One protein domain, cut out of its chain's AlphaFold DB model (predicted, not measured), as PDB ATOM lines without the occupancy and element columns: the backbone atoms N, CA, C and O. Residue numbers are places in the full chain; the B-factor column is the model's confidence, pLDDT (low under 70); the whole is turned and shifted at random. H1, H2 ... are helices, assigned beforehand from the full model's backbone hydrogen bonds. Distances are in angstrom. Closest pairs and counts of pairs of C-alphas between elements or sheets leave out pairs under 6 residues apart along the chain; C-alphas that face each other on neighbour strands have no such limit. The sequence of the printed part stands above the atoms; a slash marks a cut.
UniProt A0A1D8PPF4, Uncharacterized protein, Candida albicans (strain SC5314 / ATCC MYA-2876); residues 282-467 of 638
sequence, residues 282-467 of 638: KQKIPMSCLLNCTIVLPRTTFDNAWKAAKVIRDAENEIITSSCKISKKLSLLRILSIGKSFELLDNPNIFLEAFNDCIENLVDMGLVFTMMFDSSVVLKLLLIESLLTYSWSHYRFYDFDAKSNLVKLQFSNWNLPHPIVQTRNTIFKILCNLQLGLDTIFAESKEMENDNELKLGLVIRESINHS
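What this domain is: This is residues 282 to 467 of the 638 residues of an uncharacterized protein of Candida albicans (strain SC5314 / ATCC MYA-2876) (UniProt A0A1D8PPF4). A six-helix bundle forms the body, with H7 in its middle; H7, H9 and H10 make a triangle on one side, and the H2-H3 hairpin with H5 makes the other. H8 lies crosswise beyond one end of the bundle, with short H4 between, while short H6 is at the opposite end. The printed part has 186 residues with ten named helices, H1 to H10 in order, and no named strand: all helix. It is compact, with a radius of gyration of the C-alphas of 15.9 A, spanning 47 by 46 by 29 A.

How they stand to each other: H10, residues 446 to 465, the longest helix, touches H9, residues 424 to 438, at Ile 460 and Leu 431, whose C-alphas are closest at 6.5 A; this hairpin has a shallow tilt of 20 degrees, opposite ways. H10 also touches the hub H7, residues 377 to 395, at 6 degrees, the same way, with closest C-alphas Leu 456 and Leu 388, 7.1 A. H7 touches H9 with residues 388 to 395 alone, opposite ways at 20 degrees; closest are C-alphas 391 and 427, 5.6 A. H5, residues 353 to 364, touches H9 through C-alphas 363 and 430, 6.6 A, at a steep tilt of 42 degrees. H3, residues 325 to 339, touches H7 with residues 333 to 339 alone; C-alphas 339 and 386 are closest at 6.7 A, and the 38-degree tilt is only just steep. H2, residues 305 to 321, forms a hairpin with H3, C-alphas 319 and 328 being closest at 4.6 A, and touches H5, C-alphas 309 and 354 being closest at 5.2 A. H2, H3, H5, H7, H9 and H10 form an up-and-down bundle, each running against the one before. H6, residues 367 to 374, touches H7 as a hairpin, closest at C-alphas 372 and 380, 5.2 A. H4, residues 348 to 351, touches H3, closest at C-alphas 350 and 339, 5.7 A, and only just touches H8, residues 401 to 413, with 3 pairs within 8 A, closest at C-alphas 348 and 407, 5.3 A. H1, residues 287 to 290, is near H7. Every O i to N i+4 pair is within hydrogen-bond range in H2, H3 and H5 to H10; H1 and H4 are too short for one.

Where its parts are: H10 measures 28.0 A, H7 26.8 A, H2 24.0 A. C-alpha 287 begins H1 at (166.071, 193.155, 109.175); C-alpha 465 ends H10 at (169.811, 189.249, 120.963).

The domain as a whole: C-alphas 282 and 323 are farthest apart, 47.8 A. The printed part has no cut. The H1 to H2 link is long. Residues 282 to 285 and 439 to 450 have pLDDT under 70.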
ATOM      1  N   LYS A 282     182.106 191.688 109.158       51.82
ATOM      2  CA  LYS A 282     180.753 191.785 109.722       51.82
ATOM      3  C   LYS A 282     179.989 192.894 108.995       51.82
ATOM      4  O   LYS A 282     180.044 194.051 109.410       51.82
ATOM      5  N   GLN A 283     179.303 192.560 107.907       52.60
ATOM      6  CA  GLN A 283     178.394 193.497 107.257       52.60
ATOM      7  C   GLN A 283     177.038 193.484 107.969       52.60
ATOM      8  O   GLN A 283     176.451 192.432 108.206       52.60
ATOM      9  N   LYS A 284     176.551 194.674 108.323       59.27
ATOM     10  CA  LYS A 284     175.255 194.875 108.978       59.27
ATOM     11  C   LYS A 284     174.163 194.893 107.908       59.27
ATOM     12  O   LYS A 284     174.191 195.768 107.046       59.27
ATOM     13  N   ILE A 285     173.221 193.954 107.973       67.37
ATOM     14  CA  ILE A 285     172.048 193.900 107.087       67.37
ATOM     15  C   ILE A 285     170.816 194.301 107.913       67.37
ATOM     16  O   ILE A 285     170.550 193.645 108.919       67.37
ATOM     17  N   PRO A 286     170.065 195.352 107.540       74.00
ATOM     18  CA  PRO A 286     168.800 195.677 108.197       74.00
ATOM     19  C   PRO A 286     167.811 194.511 108.106       74.00
ATOM     20  O   PRO A 286     167.718 193.858 107.064       74.00
ATOM     21  N   MET A 287     167.036 194.263 109.163       79.63
ATOM     22  CA  MET A 287     166.071 193.155 109.175       79.63
ATOM     23  C   MET A 287     164.985 193.328 108.105       79.63
ATOM     24  O   MET A 287     164.572 192.363 107.465       79.63
ATOM     25  N   SER A 288     164.594 194.575 107.843       78.52
ATOM     26  CA  SER A 288     163.736 194.965 106.720       78.52
ATOM     27  C   SER A 288     164.265 194.502 105.354       78.52
ATOM     28  O   SER A 288     163.479 194.138 104.484       78.52
ATOM     29  N   CYS A 289     165.587 194.462 105.166       75.76
ATOM     30  CA  CYS A 289     166.223 193.945 103.956       75.76
ATOM     31  C   CYS A 289     166.313 192.411 103.966       75.76
ATOM     32  O   CYS A 289     166.049 191.781 102.943       75.76
ATOM     33  N   LEU A 290     166.637 191.807 105.118       78.45
ATOM     34  CA  LEU A 290     166.750 190.349 105.268       78.45
ATOM     35  C   LEU A 290     165.426 189.631 104.956       78.45
ATOM     36  O   LEU A 290     165.425 188.628 104.237       78.45
ATOM     37  N   LEU A 291     164.323 190.184 105.473       83.34
ATOM     38  CA  LEU A 291     162.957 189.652 105.381       83.34
ATOM     39  C   LEU A 291     162.187 190.145 104.145       83.34
ATOM     40  O   LEU A 291     160.983 189.919 104.021       83.34
ATOM     41  N   ASN A 292     162.850 190.844 103.221       77.56
ATOM     42  CA  ASN A 292     162.191 191.276 101.999       77.56
ATOM     43  C   ASN A 292     161.990 190.084 101.049       77.56
ATOM     44  O   ASN A 292     162.944 189.521 100.505       77.56
ATOM     45  N   CYS A 293     160.729 189.731 100.801       73.55
ATOM     46  CA  CYS A 293     160.378 188.678  99.859       73.55
ATOM     47  C   CYS A 293     160.398 189.214  98.420       73.55
ATOM     48  O   CYS A 293     159.572 190.041  98.032       73.55
ATOM     49  N   THR A 294     161.305 188.682  97.598       70.16
ATOM     50  CA  THR A 294     161.490 189.092  96.194       70.16
ATOM     51  C   THR A 294     160.370 188.638  95.253       70.16
ATOM     52  O   THR A 294     160.330 189.089  94.099       70.16
ATOM     53  N   ILE A 295     159.492 187.742  95.715       76.35
ATOM     54  CA  ILE A 295     158.372 187.181  94.959       76.35
ATOM     55  C   ILE A 295     157.173 188.122  95.074       76.35
ATOM     56  O   ILE A 295     156.676 188.409  96.166       76.35
ATOM     57  N   VAL A 296     156.681 188.574  93.922       80.45
ATOM     58  CA  VAL A 296     155.503 189.440  93.842       80.45
ATOM     59  C   VAL A 296     154.250 188.577  93.976       80.45
ATOM     60  O   VAL A 296     153.888 187.840  93.063       80.45
ATOM     61  N   LEU A 297     153.591 188.678  95.128       82.90
ATOM     62  CA  LEU A 297     152.274 188.105  95.388       82.90
ATOM     63  C   LEU A 297     151.324 189.250  95.768       82.90
ATOM     64  O   LEU A 297     151.697 190.054  96.628       82.90
ATOM     65  N   PRO A 298     150.127 189.354  95.162       84.93
ATOM     66  CA  PRO A 298     149.156 190.359  95.569       84.93
ATOM     67  C   PRO A 298     148.740 190.122  97.021       84.93
ATOM     68  O   PRO A 298     148.542 188.986  97.445       84.93
ATOM     69  N   ARG A 299     148.598 191.202  97.786       88.66
ATOM     70  CA  ARG A 299     148.099 191.140  99.158       88.66
ATOM     71  C   ARG A 299     146.574 191.170  99.154       88.66
ATOM     72  O   ARG A 299     145.972 192.058  98.556       88.66
ATOM     73  N   THR A 300     145.951 190.241  99.872       89.21
ATOM     74  CA  THR A 300     144.499 190.246 100.077       89.21
ATOM     75  C   THR A 300     144.148 191.148 101.254       89.21
ATOM     76  O   THR A 300     144.509 190.867 102.398       89.21
ATOM     77  N   THR A 301     143.415 192.224 100.987       87.74
ATOM     78  CA  THR A 301     142.860 193.114 102.011       87.74
ATOM     79  C   THR A 301     141.378 192.815 102.236       87.74
ATOM     80  O   THR A 301     140.685 192.290 101.361       87.74
ATOM     81  N   PHE A 302     140.889 193.110 103.439       89.14
ATOM     82  CA  PHE A 302     139.498 192.886 103.818       89.14
ATOM     83  C   PHE A 302     138.924 194.123 104.496       89.14
ATOM     84  O   PHE A 302     139.571 194.726 105.351       89.14
ATOM     85  N   ASP A 303     137.668 194.435 104.181       86.80
ATOM     86  CA  ASP A 303     136.940 195.541 104.816       86.80
ATOM     87  C   ASP A 303     136.593 195.238 106.281       86.80
ATOM     88  O   ASP A 303     136.425 196.142 107.090       86.80
ATOM     89  N   ASN A 304     136.488 193.951 106.636       89.27
ATOM     90  CA  ASN A 304     136.091 193.493 107.963       89.27
ATOM     91  C   ASN A 304     136.899 192.256 108.386       89.27
ATOM     92  O   ASN A 304     137.017 191.289 107.625       89.27
ATOM     93  N   ALA A 305     137.366 192.260 109.636       89.84
ATOM     94  CA  ALA A 305     138.040 191.142 110.285       89.84
ATOM     95  C   ALA A 305     137.250 189.823 110.238       89.84
ATOM     96  O   ALA A 305     137.849 188.765 110.062       89.84
ATOM     97  N   TRP A 306     135.914 189.851 110.328       91.21
ATOM     98  CA  TRP A 306     135.099 188.630 110.245       91.21
ATOM     99  C   TRP A 306     135.242 187.930 108.888       91.21
ATOM    100  O   TRP A 306     135.360 186.705 108.821       91.21
ATOM    101  N   LYS A 307     135.272 188.705 107.796       92.73
ATOM    102  CA  LYS A 307     135.440 188.170 106.439       92.73
ATOM    103  C   LYS A 307     136.840 187.579 106.270       92.73
ATOM    104  O   LYS A 307     136.960 186.493 105.711       92.73
ATOM    105  N   ALA A 308     137.860 188.256 106.800       92.83
ATOM    106  CA  ALA A 308     139.229 187.750 106.828       92.83
ATOM    107  C   ALA A 308     139.313 186.419 107.593       92.83
ATOM    108  O   ALA A 308     139.728 185.410 107.030       92.83
ATOM    109  N   ALA A 309     138.824 186.389 108.837       93.96
ATOM    110  CA  ALA A 309     138.843 185.210 109.699       93.96
ATOM    111  C   ALA A 309     138.104 184.016 109.079       93.96
ATOM    112  O   ALA A 309     138.591 182.890 109.143       93.96
ATOM    113  N   LYS A 310     136.955 184.254 108.434       94.76
ATOM    114  CA  LYS A 310     136.219 183.206 107.722       94.76
ATOM    115  C   LYS A 310     137.047 182.605 106.583       94.76
ATOM    116  O   LYS A 310     137.171 181.389 106.511       94.76
ATOM    117  N   VAL A 311     137.636 183.440 105.722       95.38
ATOM    118  CA  VAL A 311     138.442 182.961 104.585       95.38
ATOM    119  C   VAL A 311     139.687 182.208 105.058       95.38
ATOM    120  O   VAL A 311     140.049 181.207 104.442       95.38
ATOM    121  N   ILE A 312     140.315 182.654 106.151       95.95
ATOM    122  CA  ILE A 312     141.462 181.967 106.755       95.95
ATOM    123  C   ILE A 312     141.056 180.571 107.238       95.95
ATOM    124  O   ILE A 312     141.666 179.593 106.813       95.95
ATOM    125  N   ARG A 313     139.987 180.457 108.037       96.28
ATOM    126  CA  ARG A 313     139.507 179.162 108.551       96.28
ATOM    127  C   ARG A 313     139.046 178.220 107.441       96.28
ATOM    128  O   ARG A 313     139.308 177.024 107.501       96.28
ATOM    129  N   ASP A 314     138.368 178.738 106.418       95.21
ATOM    130  CA  ASP A 314     137.944 177.932 105.268       95.21
ATOM    131  C   ASP A 314     139.167 177.371 104.512       95.21
ATOM    132  O   ASP A 314     139.179 176.204 104.121       95.21
ATOM    133  N   ALA A 315     140.221 178.178 104.339       94.54
ATOM    134  CA  ALA A 315     141.464 177.743 103.703       94.54
ATOM    135  C   ALA A 315     142.249 176.743 104.569       94.54
ATOM    136  O   ALA A 315     142.734 175.740 104.046       94.54
ATOM    137  N   GLU A 316     142.343 176.982 105.876       94.63
ATOM    138  CA  GLU A 316     142.964 176.077 106.846       94.63
ATOM    139  C   GLU A 316     142.286 174.700 106.840       94.63
ATOM    140  O   GLU A 316     142.946 173.675 106.650       94.63
ATOM    141  N   ASN A 317     140.955 174.674 106.954       93.92
ATOM    142  CA  ASN A 317     140.169 173.442 106.919       93.92
ATOM    143  C   ASN A 317     140.405 172.654 105.626       93.92
ATOM    144  O   ASN A 317     140.538 171.429 105.667       93.92
ATOM    145  N   GLU A 318     140.499 173.330 104.479       92.95
ATOM    146  CA  GLU A 318     140.809 172.687 103.200       92.95
ATOM    147  C   GLU A 318     142.235 172.100 103.187       92.95
ATOM    148  O   GLU A 318     142.442 171.001 102.677       92.95
ATOM    149  N   ILE A 319     143.230 172.765 103.784       91.86
ATOM    150  CA  ILE A 319     144.597 172.218 103.883       91.86
ATOM    151  C   ILE A 319     144.619 170.944 104.731       91.86
ATOM    152  O   ILE A 319     145.260 169.956 104.350       91.86
ATOM    153  N   ILE A 320     143.907 170.948 105.858       89.46
ATOM    154  CA  ILE A 320     143.880 169.823 106.795       89.46
ATOM    155  C   ILE A 320     143.097 168.644 106.197       89.46
ATOM    156  O   ILE A 320     143.604 167.523 106.144       89.46
ATOM    157  N   THR A 321     141.882 168.887 105.699       90.49
ATOM    158  CA  THR A 321     140.917 167.821 105.375       90.49
ATOM    159  C   THR A 321     140.954 167.340 103.925       90.49
ATOM    160  O   THR A 321     140.579 166.198 103.648       90.49
ATOM    161  N   SER A 322     141.408 168.170 102.980       89.19
ATOM    162  CA  SER A 322     141.336 167.827 101.559       89.19
ATOM    163  C   SER A 322     142.253 166.659 101.208       89.19
ATOM    164  O   SER A 322     143.385 166.556 101.676       89.19
ATOM    165  N   SER A 323     141.799 165.778 100.320       87.90
ATOM    166  CA  SER A 323     142.652 164.742  99.715       87.90
ATOM    167  C   SER A 323     143.338 165.227  98.432       87.90
ATOM    168  O   SER A 323     144.274 164.593  97.944       87.90
ATOM    169  N   CYS A 324     142.900 166.365  97.882       88.21
ATOM    170  CA  CYS A 324     143.400 166.901  96.626       88.21
ATOM    171  C   CYS A 324     144.621 167.801  96.855       88.21
ATOM    172  O   CYS A 324     144.500 168.906  97.388       88.21
ATOM    173  N   LYS A 325     145.798 167.375  96.371       86.84
ATOM    174  CA  LYS A 325     147.050 168.152  96.479       86.84
ATOM    175  C   LYS A 325     146.938 169.564  95.885       86.84
ATOM    176  O   LYS A 325     147.496 170.506  96.437       86.84
ATOM    177  N   ILE A 326     146.217 169.721  94.771       88.99
ATOM    178  CA  ILE A 326     146.033 171.023  94.108       88.99
ATOM    179  C   ILE A 326     145.208 171.964  94.992       88.99
ATOM    180  O   ILE A 326     145.574 173.124  95.150       88.99
ATOM    181  N   SER A 327     144.136 171.455  95.608       90.32
ATOM    182  CA  SER A 327     143.288 172.251  96.499       90.32
ATOM    183  C   SER A 327     144.076 172.762  97.705       90.32
ATOM    184  O   SER A 327     144.057 173.957  97.989       90.32
ATOM    185  N   LYS A 328     144.896 171.896  98.324       91.37
ATOM    186  CA  LYS A 328     145.806 172.300  99.410       91.37
ATOM    187  C   LYS A 328     146.755 173.423  98.991       91.37
ATOM    188  O   LYS A 328     146.902 174.394  99.722       91.37
ATOM    189  N   LYS A 329     147.363 173.324  97.802       90.28
ATOM    190  CA  LYS A 329     148.268 174.361  97.270       90.28
ATOM    191  C   LYS A 329     147.555 175.688  97.012       90.28
ATOM    192  O   LYS A 329     148.108 176.741  97.314       90.28
ATOM    193  N   LEU A 330     146.334 175.653  96.478       91.50
ATOM    194  CA  LEU A 330     145.528 176.858  96.270       91.50
ATOM    195  C   LEU A 330     145.124 177.503  97.601       91.50
ATOM    196  O   LEU A 330     145.188 178.724  97.725       91.50
ATOM    197  N   SER A 331     144.753 176.706  98.602       93.72
ATOM    198  CA  SER A 331     144.450 177.203  99.948       93.72
ATOM    199  C   SER A 331     145.681 177.772 100.648       93.72
ATOM    200  O   SER A 331     145.593 178.846 101.237       93.72
ATOM    201  N   LEU A 332     146.847 177.138 100.495       93.29
ATOM    202  CA  LEU A 332     148.114 177.687 100.974       93.29
ATOM    203  C   LEU A 332     148.413 179.038 100.315       93.29
ATOM    204  O   LEU A 332     148.708 180.008 101.005       93.29
ATOM    205  N   LEU A 333     148.275 179.133  98.990       92.77
ATOM    206  CA  LEU A 333     148.473 180.391  98.268       92.77
ATOM    207  C   LEU A 333     147.517 181.487  98.760       92.77
ATOM    208  O   LEU A 333     147.925 182.638  98.889       92.77
ATOM    209  N   ARG A 334     146.262 181.141  99.079       93.28
ATOM    210  CA  ARG A 334     145.300 182.078  99.680       93.28
ATOM    211  C   ARG A 334     145.766 182.568 101.049       93.28
ATOM    212  O   ARG A 334     145.733 183.773 101.274       93.28
ATOM    213  N   ILE A 335     146.226 181.680 101.930       95.24
ATOM    214  CA  ILE A 335     146.751 182.062 103.252       95.24
ATOM    215  C   ILE A 335     147.971 182.976 103.100       95.24
ATOM    216  O   ILE A 335     148.019 184.031 103.727       95.24
ATOM    217  N   LEU A 336     148.905 182.639 102.207       94.07
ATOM    218  CA  LEU A 336     150.086 183.463 101.930       94.07
ATOM    219  C   LEU A 336     149.716 184.834 101.354       94.07
ATOM    220  O   LEU A 336     150.313 185.836 101.725       94.07
ATOM    221  N   SER A 337     148.693 184.905 100.502       93.27
ATOM    222  CA  SER A 337     148.148 186.160  99.965       93.27
ATOM    223  C   SER A 337     147.549 187.045 101.064       93.27
ATOM    224  O   SER A 337     147.688 188.266 101.030       93.27
ATOM    225  N   ILE A 338     146.904 186.445 102.067       93.12
ATOM    226  CA  ILE A 338     146.343 187.156 103.229       93.12
ATOM    227  C   ILE A 338     147.450 187.633 104.174       93.12
ATOM    228  O   ILE A 338     147.392 188.762 104.665       93.12
ATOM    229  N   GLY A 339     148.450 186.779 104.410       91.93
ATOM    230  CA  GLY A 339     149.602 187.040 105.269       91.93
ATOM    231  C   GLY A 339     150.682 187.914 104.635       91.93
ATOM    232  O   GLY A 339     151.577 188.373 105.339       91.93
ATOM    233  N   LYS A 340     150.599 188.195 103.329       90.01
ATOM    234  CA  LYS A 340     151.627 188.944 102.604       90.01
ATOM    235  C   LYS A 340     151.822 190.340 103.194       90.01
ATOM    236  O   LYS A 340     150.909 191.163 103.190       90.01
ATOM    237  N   SER A 341     153.054 190.603 103.609       86.57
ATOM    238  CA  SER A 341     153.559 191.922 103.981       86.57
ATOM    239  C   SER A 341     154.486 192.468 102.894       86.57
ATOM    240  O   SER A 341     155.239 191.710 102.268       86.57
ATOM    241  N   PHE A 342     154.404 193.771 102.642       82.39
ATOM    242  CA  PHE A 342     155.345 194.525 101.807       82.39
ATOM    243  C   PHE A 342     156.439 195.162 102.666       82.39
ATOM    244  O   PHE A 342     157.598 195.178 102.265       82.39
ATOM    245  N   GLU A 343     156.083 195.598 103.873       81.39
ATOM    246  CA  GLU A 343     157.017 196.037 104.907       81.39
ATOM    247  C   GLU A 343     156.783 195.305 106.233       81.39
ATOM    248  O   GLU A 343     155.710 194.765 106.492       81.39
ATOM    249  N   LEU A 344     157.767 195.352 107.136       83.17
ATOM    250  CA  LEU A 344     157.572 194.883 108.508       83.17
ATOM    251  C   LEU A 344     156.418 195.645 109.173       83.17
ATOM    252  O   LEU A 344     156.396 196.879 109.119       83.17
ATOM    253  N   LEU A 345     155.509 194.910 109.827       83.72
ATOM    254  CA  LEU A 345     154.347 195.432 110.565       83.72
ATOM    255  C   LEU A 345     153.302 196.201 109.734       83.72
ATOM    256  O   LEU A 345     152.518 196.965 110.290       83.72
ATOM    257  N   ASP A 346     153.245 196.000 108.418       85.54
ATOM    258  CA  ASP A 346     152.264 196.665 107.544       85.54
ATOM    259  C   ASP A 346     150.922 195.919 107.410       85.54
ATOM    260  O   ASP A 346     149.959 196.440 106.826       85.54
ATOM    261  N   ASN A 347     150.853 194.674 107.895       90.48
ATOM    262  CA  ASN A 347     149.734 193.780 107.644       90.48
ATOM    263  C   ASN A 347     148.920 193.464 108.902       90.48
ATOM    264  O   ASN A 347     149.235 192.506 109.594       90.48
ATOM    265  N   PRO A 348     147.815 194.182 109.183       91.46
ATOM    266  CA  PRO A 348     146.935 193.885 110.313       91.46
ATOM    267  C   PRO A 348     146.319 192.477 110.296       91.46
ATOM    268  O   PRO A 348     145.962 191.982 111.361       91.46
ATOM    269  N   ASN A 349     146.202 191.809 109.137       93.36
ATOM    270  CA  ASN A 349     145.596 190.471 109.064       93.36
ATOM    271  C   ASN A 349     146.380 189.422 109.864       93.36
ATOM    272  O   ASN A 349     145.773 188.474 110.355       93.36
ATOM    273  N   ILE A 350     147.703 189.583 109.993       93.74
ATOM    274  CA  ILE A 350     148.548 188.598 110.682       93.74
ATOM    275  C   ILE A 350     148.300 188.569 112.195       93.74
ATOM    276  O   ILE A 350     148.562 187.561 112.825       93.74
ATOM    277  N   PHE A 351     147.725 189.641 112.754       94.98
ATOM    278  CA  PHE A 351     147.402 189.764 114.180       94.98
ATOM    279  C   PHE A 351     145.973 189.321 114.525       94.98
ATOM    280  O   PHE A 351     145.491 189.568 115.635       94.98
ATOM    281  N   LEU A 352     145.250 188.739 113.565       94.71
ATOM    282  CA  LEU A 352     143.937 188.148 113.804       94.71
ATOM    283  C   LEU A 352     144.100 186.780 114.473       94.71
ATOM    284  O   LEU A 352     144.943 185.990 114.060       94.71
ATOM    285  N   GLU A 353     143.213 186.466 115.418       94.18
ATOM    286  CA  GLU A 353     143.147 185.155 116.092       94.18
ATOM    287  C   GLU A 353     143.177 184.000 115.087       94.18
ATOM    288  O   GLU A 353     144.029 183.129 115.149       94.18
ATOM    289  N   ALA A 354     142.322 184.074 114.064       93.91
ATOM    290  CA  ALA A 354     142.226 183.036 113.046       93.91
ATOM    291  C   ALA A 354     143.527 182.838 112.250       93.91
ATOM    292  O   ALA A 354     143.781 181.733 111.784       93.91
ATOM    293  N   PHE A 355     144.328 183.892 112.050       96.25
ATOM    294  CA  PHE A 355     145.612 183.762 111.357       96.25
ATOM    295  C   PHE A 355     146.655 183.126 112.273       96.25
ATOM    296  O   PHE A 355     147.347 182.203 111.857       96.25
ATOM    297  N   ASN A 356     146.711 183.577 113.525       95.44
ATOM    298  CA  ASN A 356     147.566 183.024 114.567       95.44
ATOM    299  C   ASN A 356     147.333 181.521 114.767       95.44
ATOM    300  O   ASN A 356     148.278 180.743 114.638       95.44
ATOM    301  N   ASP A 357     146.076 181.124 114.986       93.90
ATOM    302  CA  ASP A 357     145.673 179.723 115.151       93.90
ATOM    303  C   ASP A 357     146.073 178.893 113.929       93.90
ATOM    304  O   ASP A 357     146.616 177.799 114.055       93.90
ATOM    305  N   CYS A 358     145.857 179.444 112.729       95.00
ATOM    306  CA  CYS A 358     146.216 178.780 111.487       95.00
ATOM    307  C   CYS A 358     147.730 178.542 111.387       95.00
ATOM    308  O   CYS A 358     148.144 177.432 111.062       95.00
ATOM    309  N   ILE A 359     148.571 179.539 111.682       94.09
ATOM    310  CA  ILE A 359     150.031 179.362 111.647       94.09
ATOM    311  C   ILE A 359     150.486 178.334 112.685       94.09
ATOM    312  O   ILE A 359     151.281 177.456 112.347       94.09
ATOM    313  N   GLU A 360     149.971 178.404 113.913       90.38
ATOM    314  CA  GLU A 360     150.292 177.429 114.959       90.38
ATOM    315  C   GLU A 360     149.896 176.010 114.547       90.38
ATOM    316  O   GLU A 360     150.739 175.118 114.564       90.38
ATOM    317  N   ASN A 361     148.668 175.805 114.061       89.63
ATOM    318  CA  ASN A 361     148.204 174.499 113.595       89.63
ATOM    319  C   ASN A 361     149.040 173.974 112.423       89.63
ATOM    320  O   ASN A 361     149.396 172.795 112.391       89.63
ATOM    321  N   LEU A 362     149.389 174.830 111.457       90.39
ATOM    322  CA  LEU A 362     150.210 174.419 110.319       90.39
ATOM    323  C   LEU A 362     151.608 173.965 110.762       90.39
ATOM    324  O   LEU A 362     152.128 172.987 110.212       90.39
ATOM    325  N   VAL A 363     152.221 174.668 111.718       87.24
ATOM    326  CA  VAL A 363     153.578 174.382 112.208       87.24
ATOM    327  C   VAL A 363     153.580 173.184 113.156       87.24
ATOM    328  O   VAL A 363     154.313 172.228 112.909       87.24
ATOM    329  N   ASP A 364     152.730 173.189 114.184       81.46
ATOM    330  CA  ASP A 364     152.699 172.156 115.223       81.46
ATOM    331  C   ASP A 364     152.259 170.794 114.658       81.46
ATOM    332  O   ASP A 364     152.806 169.760 115.033       81.46
ATOM    333  N   MET A 365     151.347 170.761 113.676       82.16
ATOM    334  CA  MET A 365     150.983 169.510 112.988       82.16
ATOM    335  C   MET A 365     152.029 169.051 111.951       82.16
ATOM    336  O   MET A 365     151.844 168.013 111.314       82.16
ATOM    337  N   GLY A 366     153.100 169.819 111.714       81.39
ATOM    338  CA  GLY A 366     154.102 169.527 110.680       81.39
ATOM    339  C   GLY A 366     153.579 169.663 109.240       81.39
ATOM    340  O   GLY A 366     154.209 169.190 108.285       81.39
ATOM    341  N   LEU A 367     152.426 170.315 109.048       84.61
ATOM    342  CA  LEU A 367     151.835 170.532 107.726       84.61
ATOM    343  C   LEU A 367     152.688 171.476 106.883       84.61
ATOM    344  O   LEU A 367     152.747 171.286 105.670       84.61
ATOM    345  N   VAL A 368     153.393 172.433 107.499       85.25
ATOM    346  CA  VAL A 368     154.357 173.296 106.791       85.25
ATOM    347  C   VAL A 368     155.377 172.445 106.030       85.25
ATOM    348  O   VAL A 368     155.557 172.662 104.837       85.25
ATOM    349  N   PHE A 369     155.973 171.422 106.650       83.24
ATOM    350  CA  PHE A 369     156.967 170.565 105.986       83.24
ATOM    351  C   PHE A 369     156.346 169.674 104.910       83.24
ATOM    352  O   PHE A 369     156.904 169.546 103.822       83.24
ATOM    353  N   THR A 370     155.137 169.154 105.153       82.39
ATOM    354  CA  THR A 370     154.367 168.415 104.133       82.39
ATOM    355  C   THR A 370     154.127 169.275 102.891       82.39
ATOM    356  O   THR A 370     154.302 168.832 101.756       82.39
ATOM    357  N   MET A 371     153.719 170.527 103.106       83.17
ATOM    358  CA  MET A 371     153.456 171.477 102.036       83.17
ATOM    359  C   MET A 371     154.743 171.893 101.341       83.17
ATOM    360  O   MET A 371     154.754 171.942 100.115       83.17
ATOM    361  N   MET A 372     155.815 172.163 102.085       82.08
ATOM    362  CA  MET A 372     157.110 172.509 101.513       82.08
ATOM    363  C   MET A 372     157.656 171.372 100.645       82.08
ATOM    364  O   MET A 372     158.061 171.643  99.522       82.08
ATOM    365  N   PHE A 373     157.570 170.114 101.083       80.14
ATOM    366  CA  PHE A 373     158.009 168.954 100.301       80.14
ATOM    367  C   PHE A 373     157.284 168.836  98.946       80.14
ATOM    368  O   PHE A 373     157.915 168.654  97.910       80.14
ATOM    369  N   ASP A 374     155.957 168.995  98.933       78.43
ATOM    370  CA  ASP A 374     155.131 168.826  97.728       78.43
ATOM    371  C   ASP A 374     155.058 170.085  96.826       78.43
ATOM    372  O   ASP A 374     154.425 170.044  95.763       78.43
ATOM    373  N   SER A 375     155.620 171.227  97.235       83.17
ATOM    374  CA  SER A 375     155.436 172.534  96.577       83.17
ATOM    375  C   SER A 375     156.540 172.904  95.586       83.17
ATOM    376  O   SER A 375     157.633 172.352  95.608       83.17
ATOM    377  N   SER A 376     156.259 173.869  94.703       82.28
ATOM    378  CA  SER A 376     157.295 174.466  93.850       82.28
ATOM    379  C   SER A 376     158.270 175.300  94.680       82.28
ATOM    380  O   SER A 376     157.879 175.853  95.708       82.28
ATOM    381  N   VAL A 377     159.507 175.465  94.203       79.83
ATOM    382  CA  VAL A 377     160.545 176.292  94.855       79.83
ATOM    383  C   VAL A 377     160.019 177.683  95.230       79.83
ATOM    384  O   VAL A 377     160.186 178.125  96.361       79.83
ATOM    385  N   VAL A 378     159.293 178.342  94.320       82.32
ATOM    386  CA  VAL A 378     158.685 179.665  94.557       82.32
ATOM    387  C   VAL A 378     157.724 179.645  95.750       82.32
ATOM    388  O   VAL A 378     157.748 180.548  96.581       82.32
ATOM    389  N   LEU A 379     156.885 178.614  95.859       84.61
ATOM    390  CA  LEU A 379     155.918 178.499  96.948       84.61
ATOM    391  C   LEU A 379     156.597 178.126  98.278       84.61
ATOM    392  O   LEU A 379     156.180 178.639  99.314       84.61
ATOM    393  N   LYS A 380     157.665 177.312  98.247       84.46
ATOM    394  CA  LYS A 380     158.518 177.027  99.419       84.46
ATOM    395  C   LYS A 380     159.120 178.326  99.971       84.46
ATOM    396  O   LYS A 380     158.951 178.625 101.149       84.46
ATOM    397  N   LEU A 381     159.743 179.125  99.103       82.98
ATOM    398  CA  LEU A 381     160.331 180.420  99.463       82.98
ATOM    399  C   LEU A 381     159.299 181.380 100.048       82.98
ATOM    400  O   LEU A 381     159.513 181.960 101.105       82.98
ATOM    401  N   LEU A 382     158.164 181.540  99.367       86.67
ATOM    402  CA  LEU A 382     157.104 182.437  99.810       86.67
ATOM    403  C   LEU A 382     156.568 182.043 101.195       86.67
ATOM    404  O   LEU A 382     156.282 182.920 102.007       86.67
ATOM    405  N   LEU A 383     156.455 180.741 101.470       89.80
ATOM    406  CA  LEU A 383     156.040 180.225 102.772       89.80
ATOM    407  C   LEU A 383     157.070 180.527 103.864       89.80
ATOM    408  O   LEU A 383     156.693 181.077 104.896       89.80
ATOM    409  N   ILE A 384     158.353 180.236 103.627       87.57
ATOM    410  CA  ILE A 384     159.431 180.532 104.585       87.57
ATOM    411  C   ILE A 384     159.480 182.034 104.882       87.57
ATOM    412  O   ILE A 384     159.404 182.430 106.040       87.57
ATOM    413  N   GLU A 385     159.513 182.880 103.853       87.56
ATOM    414  CA  GLU A 385     159.575 184.339 104.012       87.56
ATOM    415  C   GLU A 385     158.343 184.900 104.734       87.56
ATOM    416  O   GLU A 385     158.460 185.783 105.587       87.56
ATOM    417  N   SER A 386     157.151 184.372 104.435       90.31
ATOM    418  CA  SER A 386     155.925 184.772 105.127       90.31
ATOM    419  C   SER A 386     155.961 184.387 106.605       90.31
ATOM    420  O   SER A 386     155.514 185.177 107.435       90.31
ATOM    421  N   LEU A 387     156.491 183.209 106.946       92.71
ATOM    422  CA  LEU A 387     156.623 182.759 108.332       92.71
ATOM    423  C   LEU A 387     157.694 183.549 109.087       92.71
ATOM    424  O   LEU A 387     157.457 183.940 110.224       92.71
ATOM    425  N   LEU A 388     158.834 183.853 108.462       92.54
ATOM    426  CA  LEU A 388     159.868 184.695 109.069       92.54
ATOM    427  C   LEU A 388     159.358 186.121 109.317       92.54
ATOM    428  O   LEU A 388     159.550 186.670 110.402       92.54
ATOM    429  N   THR A 389     158.652 186.701 108.340       91.66
ATOM    430  CA  THR A 389     158.051 188.037 108.464       91.66
ATOM    431  C   THR A 389     156.972 188.072 109.544       91.66
ATOM    432  O   THR A 389     156.940 189.012 110.341       91.66
ATOM    433  N   TYR A 390     156.120 187.044 109.604       94.51
ATOM    434  CA  TYR A 390     155.136 186.850 110.669       94.51
ATOM    435  C   TYR A 390     155.817 186.788 112.040       94.51
ATOM    436  O   TYR A 390     155.527 187.608 112.912       94.51
ATOM    437  N   SER A 391     156.784 185.881 112.196       94.41
ATOM    438  CA  SER A 391     157.522 185.675 113.440       94.41
ATOM    439  C   SER A 391     158.165 186.965 113.929       94.41
ATOM    440  O   SER A 391     157.952 187.364 115.070       94.41
ATOM    441  N   TRP A 392     158.886 187.673 113.058       93.83
ATOM    442  CA  TRP A 392     159.550 188.920 113.427       93.83
ATOM    443  C   TRP A 392     158.566 190.044 113.776       93.83
ATOM    444  O   TRP A 392     158.770 190.771 114.752       93.83
ATOM    445  N   SER A 393     157.470 190.158 113.021       92.77
ATOM    446  CA  SER A 393     156.411 191.143 113.268       92.77
ATOM    447  C   SER A 393     155.747 190.932 114.631       92.77
ATOM    448  O   SER A 393     155.524 191.894 115.361       92.77
ATOM    449  N   HIS A 394     155.482 189.686 115.022       94.55
ATOM    450  CA  HIS A 394     154.941 189.387 116.350       94.55
ATOM    451  C   HIS A 394     155.992 189.588 117.448       94.55
ATOM    452  O   HIS A 394     155.691 190.181 118.482       94.55
ATOM    453  N   TYR A 395     157.240 189.176 117.207       93.40
ATOM    454  CA  TYR A 395     158.328 189.264 118.187       93.40
ATOM    455  C   TYR A 395     158.651 190.703 118.609       93.40
ATOM    456  O   TYR A 395     158.905 190.971 119.785       93.40
ATOM    457  N   ARG A 396     158.645 191.632 117.643       90.63
ATOM    458  CA  ARG A 396     159.026 193.042 117.832       90.63
ATOM    459  C   ARG A 396     157.840 194.005 117.795       90.63
ATOM    460  O   ARG A 396     158.039 195.206 117.646       90.63
ATOM    461  N   PHE A 397     156.604 193.516 117.924       91.14
ATOM    462  CA  PHE A 397     155.400 194.345 117.772       91.14
ATOM    463  C   PHE A 397     155.430 195.623 118.628       91.14
ATOM    464  O   PHE A 397     155.085 196.702 118.153       91.14
ATOM    465  N   TYR A 398     155.886 195.511 119.877       89.75
ATOM    466  CA  TYR A 398     155.941 196.626 120.828       89.75
ATOM    467  C   TYR A 398     157.155 197.546 120.656       89.75
ATOM    468  O   TYR A 398     157.200 198.597 121.276       89.75
ATOM    469  N   ASP A 399     158.123 197.187 119.814       86.28
ATOM    470  CA  ASP A 399     159.326 197.997 119.594       86.28
ATOM    471  C   ASP A 399     159.138 199.063 118.503       86.28
ATOM    472  O   ASP A 399     159.969 199.955 118.337       86.28
ATOM    473  N   PHE A 400     158.047 198.969 117.739       85.00
ATOM    474  CA  PHE A 400     157.733 199.865 116.630       85.00
ATOM    475  C   PHE A 400     156.416 200.605 116.887       85.00
ATOM    476  O   PHE A 400     155.408 200.341 116.231       85.00
ATOM    477  N   ASP A 401     156.416 201.559 117.820       85.43
ATOM    478  CA  ASP A 401     155.214 202.296 118.248       85.43
ATOM    479  C   ASP A 401     154.392 202.878 117.092       85.43
ATOM    480  O   ASP A 401     153.177 202.705 117.041       85.43
ATOM    481  N   ALA A 402     155.039 203.523 116.118       87.05
ATOM    482  CA  ALA A 402     154.337 204.118 114.982       87.05
ATOM    483  C   ALA A 402     153.568 203.066 114.162       87.05
ATOM    484  O   ALA A 402     152.390 203.255 113.858       87.05
ATOM    485  N   LYS A 403     154.207 201.932 113.846       87.65
ATOM    486  CA  LYS A 403     153.592 200.862 113.048       87.65
ATOM    487  C   LYS A 403     152.566 200.066 113.859       87.65
ATOM    488  O   LYS A 403     151.481 199.776 113.362       87.65
ATOM    489  N   SER A 404     152.854 199.784 115.129       89.17
ATOM    490  CA  SER A 404     151.920 199.090 116.020       89.17
ATOM    491  C   SER A 404     150.647 199.906 116.261       89.17
ATOM    492  O   SER A 404     149.554 199.340 116.322       89.17
ATOM    493  N   ASN A 405     150.746 201.238 116.307       90.69
ATOM    494  CA  ASN A 405     149.590 202.127 116.407       90.69
ATOM    495  C   ASN A 405     148.730 202.127 115.136       90.69
ATOM    496  O   ASN A 405     147.506 202.160 115.253       90.69
ATOM    497  N   LEU A 406     149.323 202.005 113.942       89.92
ATOM    498  CA  LEU A 406     148.560 201.827 112.698       89.92
ATOM    499  C   LEU A 406     147.769 200.512 112.702       89.92
ATOM    500  O   LEU A 406     146.601 200.492 112.311       89.92
ATOM    501  N   VAL A 407     148.365 199.426 113.205       91.22
ATOM    502  CA  VAL A 407     147.657 198.150 113.383       91.22
ATOM    503  C   VAL A 407     146.504 198.313 114.378       91.22
ATOM    504  O   VAL A 407     145.374 197.944 114.063       91.22
ATOM    505  N   LYS A 408     146.737 198.925 115.547       92.33
ATOM    506  CA  LYS A 408     145.682 199.181 116.549       92.33
ATOM    507  C   LYS A 408     144.540 200.045 115.994       92.33
ATOM    508  O   LYS A 408     143.373 199.775 116.285       92.33
ATOM    509  N   LEU A 409     144.856 201.047 115.170       90.90
ATOM    510  CA  LEU A 409     143.858 201.878 114.495       90.90
ATOM    511  C   LEU A 409     142.992 201.044 113.543       90.90
ATOM    512  O   LEU A 409     141.770 201.160 113.569       90.90
ATOM    513  N   GLN A 410     143.595 200.144 112.762       89.66
ATOM    514  CA  GLN A 410     142.827 199.252 111.894       89.66
ATOM    515  C   GLN A 410     141.934 198.289 112.688       89.66
ATOM    516  O   GLN A 410     140.790 198.056 112.302       89.66
ATOM    517  N   PHE A 411     142.417 197.756 113.811       92.91
ATOM    518  CA  PHE A 411     141.596 196.918 114.692       92.91
ATOM    519  C   PHE A 411     140.405 197.694 115.261       92.91
ATOM    520  O   PHE A 411     139.293 197.167 115.287       92.91
ATOM    521  N   SER A 412     140.611 198.969 115.601       91.47
ATOM    522  CA  SER A 412     139.531 199.873 116.013       91.47
ATOM    523  C   SER A 412     138.505 200.065 114.888       91.47
ATOM    524  O   SER A 412     137.306 199.955 115.134       91.47
ATOM    525  N   ASN A 413     138.956 200.245 113.640       91.57
ATOM    526  CA  ASN A 413     138.075 200.334 112.465       91.57
ATOM    527  C   ASN A 413     137.273 199.042 112.225       91.57
ATOM    528  O   ASN A 413     136.146 199.087 111.733       91.57
ATOM    529  N   TRP A 414     137.829 197.885 112.587       91.82
ATOM    530  CA  TRP A 414     137.143 196.591 112.532       91.82
ATOM    531  C   TRP A 414     136.254 196.300 113.750       91.82
ATOM    532  O   TRP A 414     135.685 195.210 113.827       91.82
ATOM    533  N   ASN A 415     136.096 197.249 114.680       89.36
ATOM    534  CA  ASN A 415     135.392 197.071 115.955       89.36
ATOM    535  C   ASN A 415     135.951 195.919 116.810       89.36
ATOM    536  O   ASN A 415     135.221 195.287 117.575       89.36
ATOM    537  N   LEU A 416     137.245 195.630 116.674       90.19
ATOM    538  CA  LEU A 416     137.951 194.673 117.513       90.19
ATOM    539  C   LEU A 416     138.725 195.414 118.603       90.19
ATOM    540  O   LEU A 416     139.260 196.492 118.349       90.19
ATOM    541  N   PRO A 417     138.817 194.846 119.817       86.18
ATOM    542  CA  PRO A 417     139.402 195.558 120.938       86.18
ATOM    543  C   PRO A 417     140.910 195.768 120.738       86.18
ATOM    544  O   PRO A 417     141.383 196.888 120.890       86.18
ATOM    545  N   HIS A 418     141.667 194.705 120.438       89.50
ATOM    546  CA  HIS A 418     143.133 194.737 120.369       89.50
ATOM    547  C   HIS A 418     143.660 193.688 119.370       89.50
ATOM    548  O   HIS A 418     143.013 192.651 119.197       89.50
ATOM    549  N   PRO A 419     144.829 193.923 118.741       92.68
ATOM    550  CA  PRO A 419     145.545 192.897 117.984       92.68
ATOM    551  C   PRO A 419     146.051 191.782 118.902       92.68
ATOM    552  O   PRO A 419     146.510 192.052 120.014       92.68
ATOM    553  N   ILE A 420     145.998 190.535 118.429       92.79
ATOM    554  CA  ILE A 420     146.505 189.379 119.172       92.79
ATOM    555  C   ILE A 420     147.962 189.166 118.779       92.79
ATOM    556  O   ILE A 420     148.277 188.692 117.685       92.79
ATOM    557  N   VAL A 421     148.852 189.552 119.686       93.55
ATOM    558  CA  VAL A 421     150.300 189.413 119.531       93.55
ATOM    559  C   VAL A 421     150.729 188.096 120.158       93.55
ATOM    560  O   VAL A 421     150.352 187.785 121.287       93.55
ATOM    561  N   GLN A 422     151.524 187.329 119.418       93.82
ATOM    562  CA  GLN A 422     152.003 186.033 119.882       93.82
ATOM    563  C   GLN A 422     153.095 186.188 120.928       93.82
ATOM    564  O   GLN A 422     153.877 187.140 120.893       93.82
ATOM    565  N   THR A 423     153.171 185.224 121.842       92.69
ATOM    566  CA  THR A 423     154.223 185.238 122.858       92.69
ATOM    567  C   THR A 423     155.588 184.971 122.228       92.69
ATOM    568  O   THR A 423     155.715 184.264 121.225       92.69
ATOM    569  N   ARG A 424     156.643 185.495 122.856       92.55
ATOM    570  CA  ARG A 424     158.029 185.267 122.427       92.55
ATOM    571  C   ARG A 424     158.408 183.786 122.431       92.55
ATOM    572  O   ARG A 424     159.183 183.375 121.574       92.55
ATOM    573  N   ASN A 425     157.830 183.000 123.339       92.73
ATOM    574  CA  ASN A 425     157.991 181.547 123.398       92.73
ATOM    575  C   ASN A 425     157.326 180.857 122.205       92.73
ATOM    576  O   ASN A 425     157.965 180.037 121.554       92.73
ATOM    577  N   THR A 426     156.090 181.232 121.855       92.06
ATOM    578  CA  THR A 426     155.404 180.688 120.669       92.06
ATOM    579  C   THR A 426     156.187 180.990 119.393       92.06
ATOM    580  O   THR A 426     156.397 180.102 118.570       92.06
ATOM    581  N   ILE A 427     156.676 182.224 119.241       94.59
ATOM    582  CA  ILE A 427     157.482 182.604 118.077       94.59
ATOM    583  C   ILE A 427     158.798 181.828 118.028       94.59
ATOM    584  O   ILE A 427     159.160 181.309 116.973       94.59
ATOM    585  N   PHE A 428     159.498 181.704 119.155       94.88
ATOM    586  CA  PHE A 428     160.739 180.939 119.211       94.88
ATOM    587  C   PHE A 428     160.509 179.456 118.881       94.88
ATOM    588  O   PHE A 428     161.233 178.904 118.056       94.88
ATOM    589  N   LYS A 429     159.435 178.846 119.404       91.73
ATOM    590  CA  LYS A 429     158.995 177.485 119.053       91.73
ATOM    591  C   LYS A 429     158.794 177.326 117.543       91.73
ATOM    592  O   LYS A 429     159.296 176.368 116.960       91.73
ATOM    593  N   ILE A 430     158.099 178.269 116.898       91.73
ATOM    594  CA  ILE A 430     157.877 178.253 115.443       91.73
ATOM    595  C   ILE A 430     159.208 178.295 114.687       91.73
ATOM    596  O   ILE A 430     159.413 177.504 113.767       91.73
ATOM    597  N   LEU A 431     160.126 179.182 115.076       93.51
ATOM    598  CA  LEU A 431     161.428 179.303 114.421       93.51
ATOM    599  C   LEU A 431     162.292 178.043 114.607       93.51
ATOM    600  O   LEU A 431     162.897 177.578 113.643       93.51
ATOM    601  N   CYS A 432     162.304 177.450 115.805       91.05
ATOM    602  CA  CYS A 432     162.992 176.184 116.071       91.05
ATOM    603  C   CYS A 432     162.415 175.036 115.233       91.05
ATOM    604  O   CYS A 432     163.176 174.289 114.622       91.05
ATOM    605  N   ASN A 433     161.083 174.931 115.143       87.97
ATOM    606  CA  ASN A 433     160.420 173.956 114.275       87.97
ATOM    607  C   ASN A 433     160.867 174.122 112.823       87.97
ATOM    608  O   ASN A 433     161.242 173.143 112.180       87.97
ATOM    609  N   LEU A 434     160.870 175.358 112.311       88.52
ATOM    610  CA  LEU A 434     161.338 175.634 110.955       88.52
ATOM    611  C   LEU A 434     162.782 175.173 110.759       88.52
ATOM    612  O   LEU A 434     163.043 174.485 109.778       88.52
ATOM    613  N   GLN A 435     163.680 175.459 111.706       86.37
ATOM    614  CA  GLN A 435     165.092 175.078 111.599       86.37
ATOM    615  C   GLN A 435     165.252 173.558 111.531       86.37
ATOM    616  O   GLN A 435     165.983 173.058 110.684       86.37
ATOM    617  N   LEU A 436     164.516 172.823 112.368       83.36
ATOM    618  CA  LEU A 436     164.552 171.359 112.391       83.36
ATOM    619  C   LEU A 436     164.036 170.721 111.095       83.36
ATOM    620  O   LEU A 436     164.478 169.631 110.728       83.36
ATOM    621  N   GLY A 437     163.086 171.366 110.416       76.80
ATOM    622  CA  GLY A 437     162.484 170.814 109.207       76.80
ATOM    623  C   GLY A 437     163.069 171.318 107.887       76.80
ATOM    624  O   GLY A 437     162.890 170.628 106.883       76.80
ATOM    625  N   LEU A 438     163.775 172.459 107.847       75.47
ATOM    626  CA  LEU A 438     164.362 172.999 106.607       75.47
ATOM    627  C   LEU A 438     165.321 172.012 105.927       75.47
ATOM    628  O   LEU A 438     165.244 171.850 104.707       75.47
ATOM    629  N   ASP A 439     166.122 171.287 106.711       65.14
ATOM    630  CA  ASP A 439     167.073 170.283 106.211       65.14
ATOM    631  C   ASP A 439     166.401 169.135 105.429       65.14
ATOM    632  O   ASP A 439     167.056 168.396 104.701       65.14
ATOM    633  N   THR A 440     165.082 168.950 105.562       62.92
ATOM    634  CA  THR A 440     164.353 167.852 104.897       62.92
ATOM    635  C   THR A 440     163.788 168.223 103.521       62.92
ATOM    636  O   THR A 440     163.205 167.374 102.846       62.92
ATOM    637  N   ILE A 441     163.904 169.488 103.099       59.64
ATOM    638  CA  ILE A 441     163.061 170.052 102.029       59.64
ATOM    639  C   ILE A 441     163.823 170.394 100.750       59.64
ATOM    640  O   ILE A 441     163.252 170.316  99.651       59.64
ATOM    641  N   PHE A 442     165.075 170.825 100.866       61.16
ATOM    642  CA  PHE A 442     165.829 171.355  99.737       61.16
ATOM    643  C   PHE A 442     166.792 170.307  99.177       61.16
ATOM    644  O   PHE A 442     167.946 170.236  99.549       61.16
ATOM    645  N   ALA A 443     166.323 169.508  98.217       57.29
ATOM    646  CA  ALA A 443     167.210 168.664  97.403       57.29
ATOM    647  C   ALA A 443     167.659 169.356  96.098       57.29
ATOM    648  O   ALA A 443     168.522 168.853  95.385       57.29
ATOM    649  N   GLU A 444     167.025 170.476  95.732       58.19
ATOM    650  CA  GLU A 444     167.021 170.968  94.346       58.19
ATOM    651  C   GLU A 444     168.112 172.017  94.058       58.19
ATOM    652  O   GLU A 444     168.601 172.082  92.932       58.19
ATOM    653  N   SER A 445     168.525 172.828  95.044       62.07
ATOM    654  CA  SER A 445     169.586 173.837  94.873       62.07
ATOM    655  C   SER A 445     170.275 174.198  96.195       62.07
ATOM    656  O   SER A 445     169.696 174.904  97.026       62.07
ATOM    657  N   LYS A 446     171.540 173.787  96.346       65.30
ATOM    658  CA  LYS A 446     172.362 174.017  97.550       65.30
ATOM    659  C   LYS A 446     172.527 175.501  97.906       65.30
ATOM    660  O   LYS A 446     172.590 175.853  99.076       65.30
ATOM    661  N   GLU A 447     172.576 176.391  96.913       65.89
ATOM    662  CA  GLU A 447     172.729 177.838  97.146       65.89
ATOM    663  C   GLU A 447     171.475 178.458  97.783       65.89
ATOM    664  O   GLU A 447     171.574 179.130  98.804       65.89
ATOM    665  N   MET A 448     170.280 178.173  97.252       65.49
ATOM    666  CA  MET A 448     169.037 178.703  97.832       65.49
ATOM    667  C   MET A 448     168.721 178.079  99.194       65.49
ATOM    668  O   MET A 448     168.125 178.737 100.042       65.49
ATOM    669  N   GLU A 449     169.082 176.812  99.398       65.88
ATOM    670  CA  GLU A 449     168.990 176.157 100.703       65.88
ATOM    671  C   GLU A 449     169.821 176.911 101.742       65.88
ATOM    672  O   GLU A 449     169.264 177.395 102.727       65.88
ATOM    673  N   ASN A 450     171.113 177.106 101.454       69.68
ATOM    674  CA  ASN A 450     172.036 177.826 102.326       69.68
ATOM    675  C   ASN A 450     171.559 179.254 102.616       69.68
ATOM    676  O   ASN A 450     171.650 179.705 103.754       69.68
ATOM    677  N   ASP A 451     171.028 179.966 101.618       72.39
ATOM    678  CA  ASP A 451     170.515 181.328 101.795       72.39
ATOM    679  C   ASP A 451     169.312 181.376 102.754       72.39
ATOM    680  O   ASP A 451     169.247 182.249 103.622       72.39
ATOM    681  N   ASN A 452     168.351 180.454 102.619       76.12
ATOM    682  CA  ASN A 452     167.153 180.426 103.470       76.12
ATOM    683  C   ASN A 452     167.452 179.943 104.881       76.12
ATOM    684  O   ASN A 452     166.938 180.502 105.849       76.12
ATOM    685  N   GLU A 453     168.280 178.911 104.985       76.56
ATOM    686  CA  GLU A 453     168.786 178.419 106.251       76.56
ATOM    687  C   GLU A 453     169.502 179.559 106.976       76.56
ATOM    688  O   GLU A 453     169.125 179.920 108.090       76.56
ATOM    689  N   LEU A 454     170.429 180.241 106.293       79.04
ATOM    690  CA  LEU A 454     171.151 181.372 106.853       79.04
ATOM    691  C   LEU A 454     170.215 182.489 107.317       79.04
ATOM    692  O   LEU A 454     170.331 182.954 108.450       79.04
ATOM    693  N   LYS A 455     169.243 182.894 106.493       82.57
ATOM    694  CA  LYS A 455     168.209 183.857 106.908       82.57
ATOM    695  C   LYS A 455     167.491 183.410 108.180       82.57
ATOM    696  O   LYS A 455     167.362 184.215 109.102       82.57
ATOM    697  N   LEU A 456     167.036 182.160 108.251       87.11
ATOM    698  CA  LEU A 456     166.321 181.642 109.414       87.11
ATOM    699  C   LEU A 456     167.195 181.678 110.669       87.11
ATOM    700  O   LEU A 456     166.773 182.233 111.687       87.11
ATOM    701  N   GLY A 457     168.420 181.155 110.613       86.93
ATOM    702  CA  GLY A 457     169.285 181.167 111.791       86.93
ATOM    703  C   GLY A 457     169.735 182.574 112.189       86.93
ATOM    704  O   GLY A 457     169.929 182.831 113.377       86.93
ATOM    705  N   LEU A 458     169.805 183.525 111.250       85.04
ATOM    706  CA  LEU A 458     169.987 184.945 111.564       85.04
ATOM    707  C   LEU A 458     168.783 185.530 112.308       85.04
ATOM    708  O   LEU A 458     168.982 186.247 113.288       85.04
ATOM    709  N   VAL A 459     167.555 185.206 111.897       90.18
ATOM    710  CA  VAL A 459     166.336 185.628 112.607       90.18
ATOM    711  C   VAL A 459     166.300 185.035 114.017       90.18
ATOM    712  O   VAL A 459     166.091 185.782 114.969       90.18
ATOM    713  N   ILE A 460     166.586 183.737 114.177       92.08
ATOM    714  CA  ILE A 460     166.661 183.070 115.491       92.08
ATOM    715  C   ILE A 460     167.693 183.754 116.386       92.08
ATOM    716  O   ILE A 460     167.403 184.125 117.524       92.08
ATOM    717  N   ARG A 461     168.906 183.952 115.866       89.66
ATOM    718  CA  ARG A 461     169.982 184.626 116.591       89.66
ATOM    719  C   ARG A 461     169.575 186.030 117.027       89.66
ATOM    720  O   ARG A 461     169.880 186.439 118.147       89.66
ATOM    721  N   GLU A 462     168.879 186.761 116.168       88.05
ATOM    722  CA  GLU A 462     168.458 188.118 116.480       88.05
ATOM    723  C   GLU A 462     167.295 188.174 117.470       88.05
ATOM    724  O   GLU A 462     167.257 189.085 118.302       88.05
ATOM    725  N   SER A 463     166.418 187.166 117.467       92.20
ATOM    726  CA  SER A 463     165.448 186.947 118.541       92.20
ATOM    727  C   SER A 463     166.160 186.765 119.883       92.20
ATOM    728  O   SER A 463     165.812 187.451 120.836       92.20
ATOM    729  N   ILE A 464     167.229 185.961 119.963       92.03
ATOM    730  CA  ILE A 464     168.023 185.842 121.201       92.03
ATOM    731  C   ILE A 464     168.648 187.184 121.603       92.03
ATOM    732  O   ILE A 464     168.566 187.575 122.766       92.03
ATOM    733  N   ASN A 465     169.220 187.938 120.662       89.89
ATOM    734  CA  ASN A 465     169.811 189.249 120.963       89.89
ATOM    735  C   ASN A 465     168.791 190.253 121.534       89.89
ATOM    736  O   ASN A 465     169.164 191.108 122.348       89.89
ATOM    737  N   HIS A 466     167.525 190.127 121.124       90.41
ATOM    738  CA  HIS A 466     166.397 190.959 121.555       90.41
ATOM    739  C   HIS A 466     165.551 190.325 122.654       90.41
ATOM    740  O   HIS A 466     164.536 190.913 123.031       90.41
ATOM    741  N   SER A 467     165.938 189.154 123.159       92.73
ATOM    742  CA  SER A 467     165.226 188.481 124.240       92.73
ATOM    743  C   SER A 467     165.243 189.330 125.512       92.73
ATOM    744  O   SER A 467     166.231 190.009 125.823       92.73
TER     745      SER A 467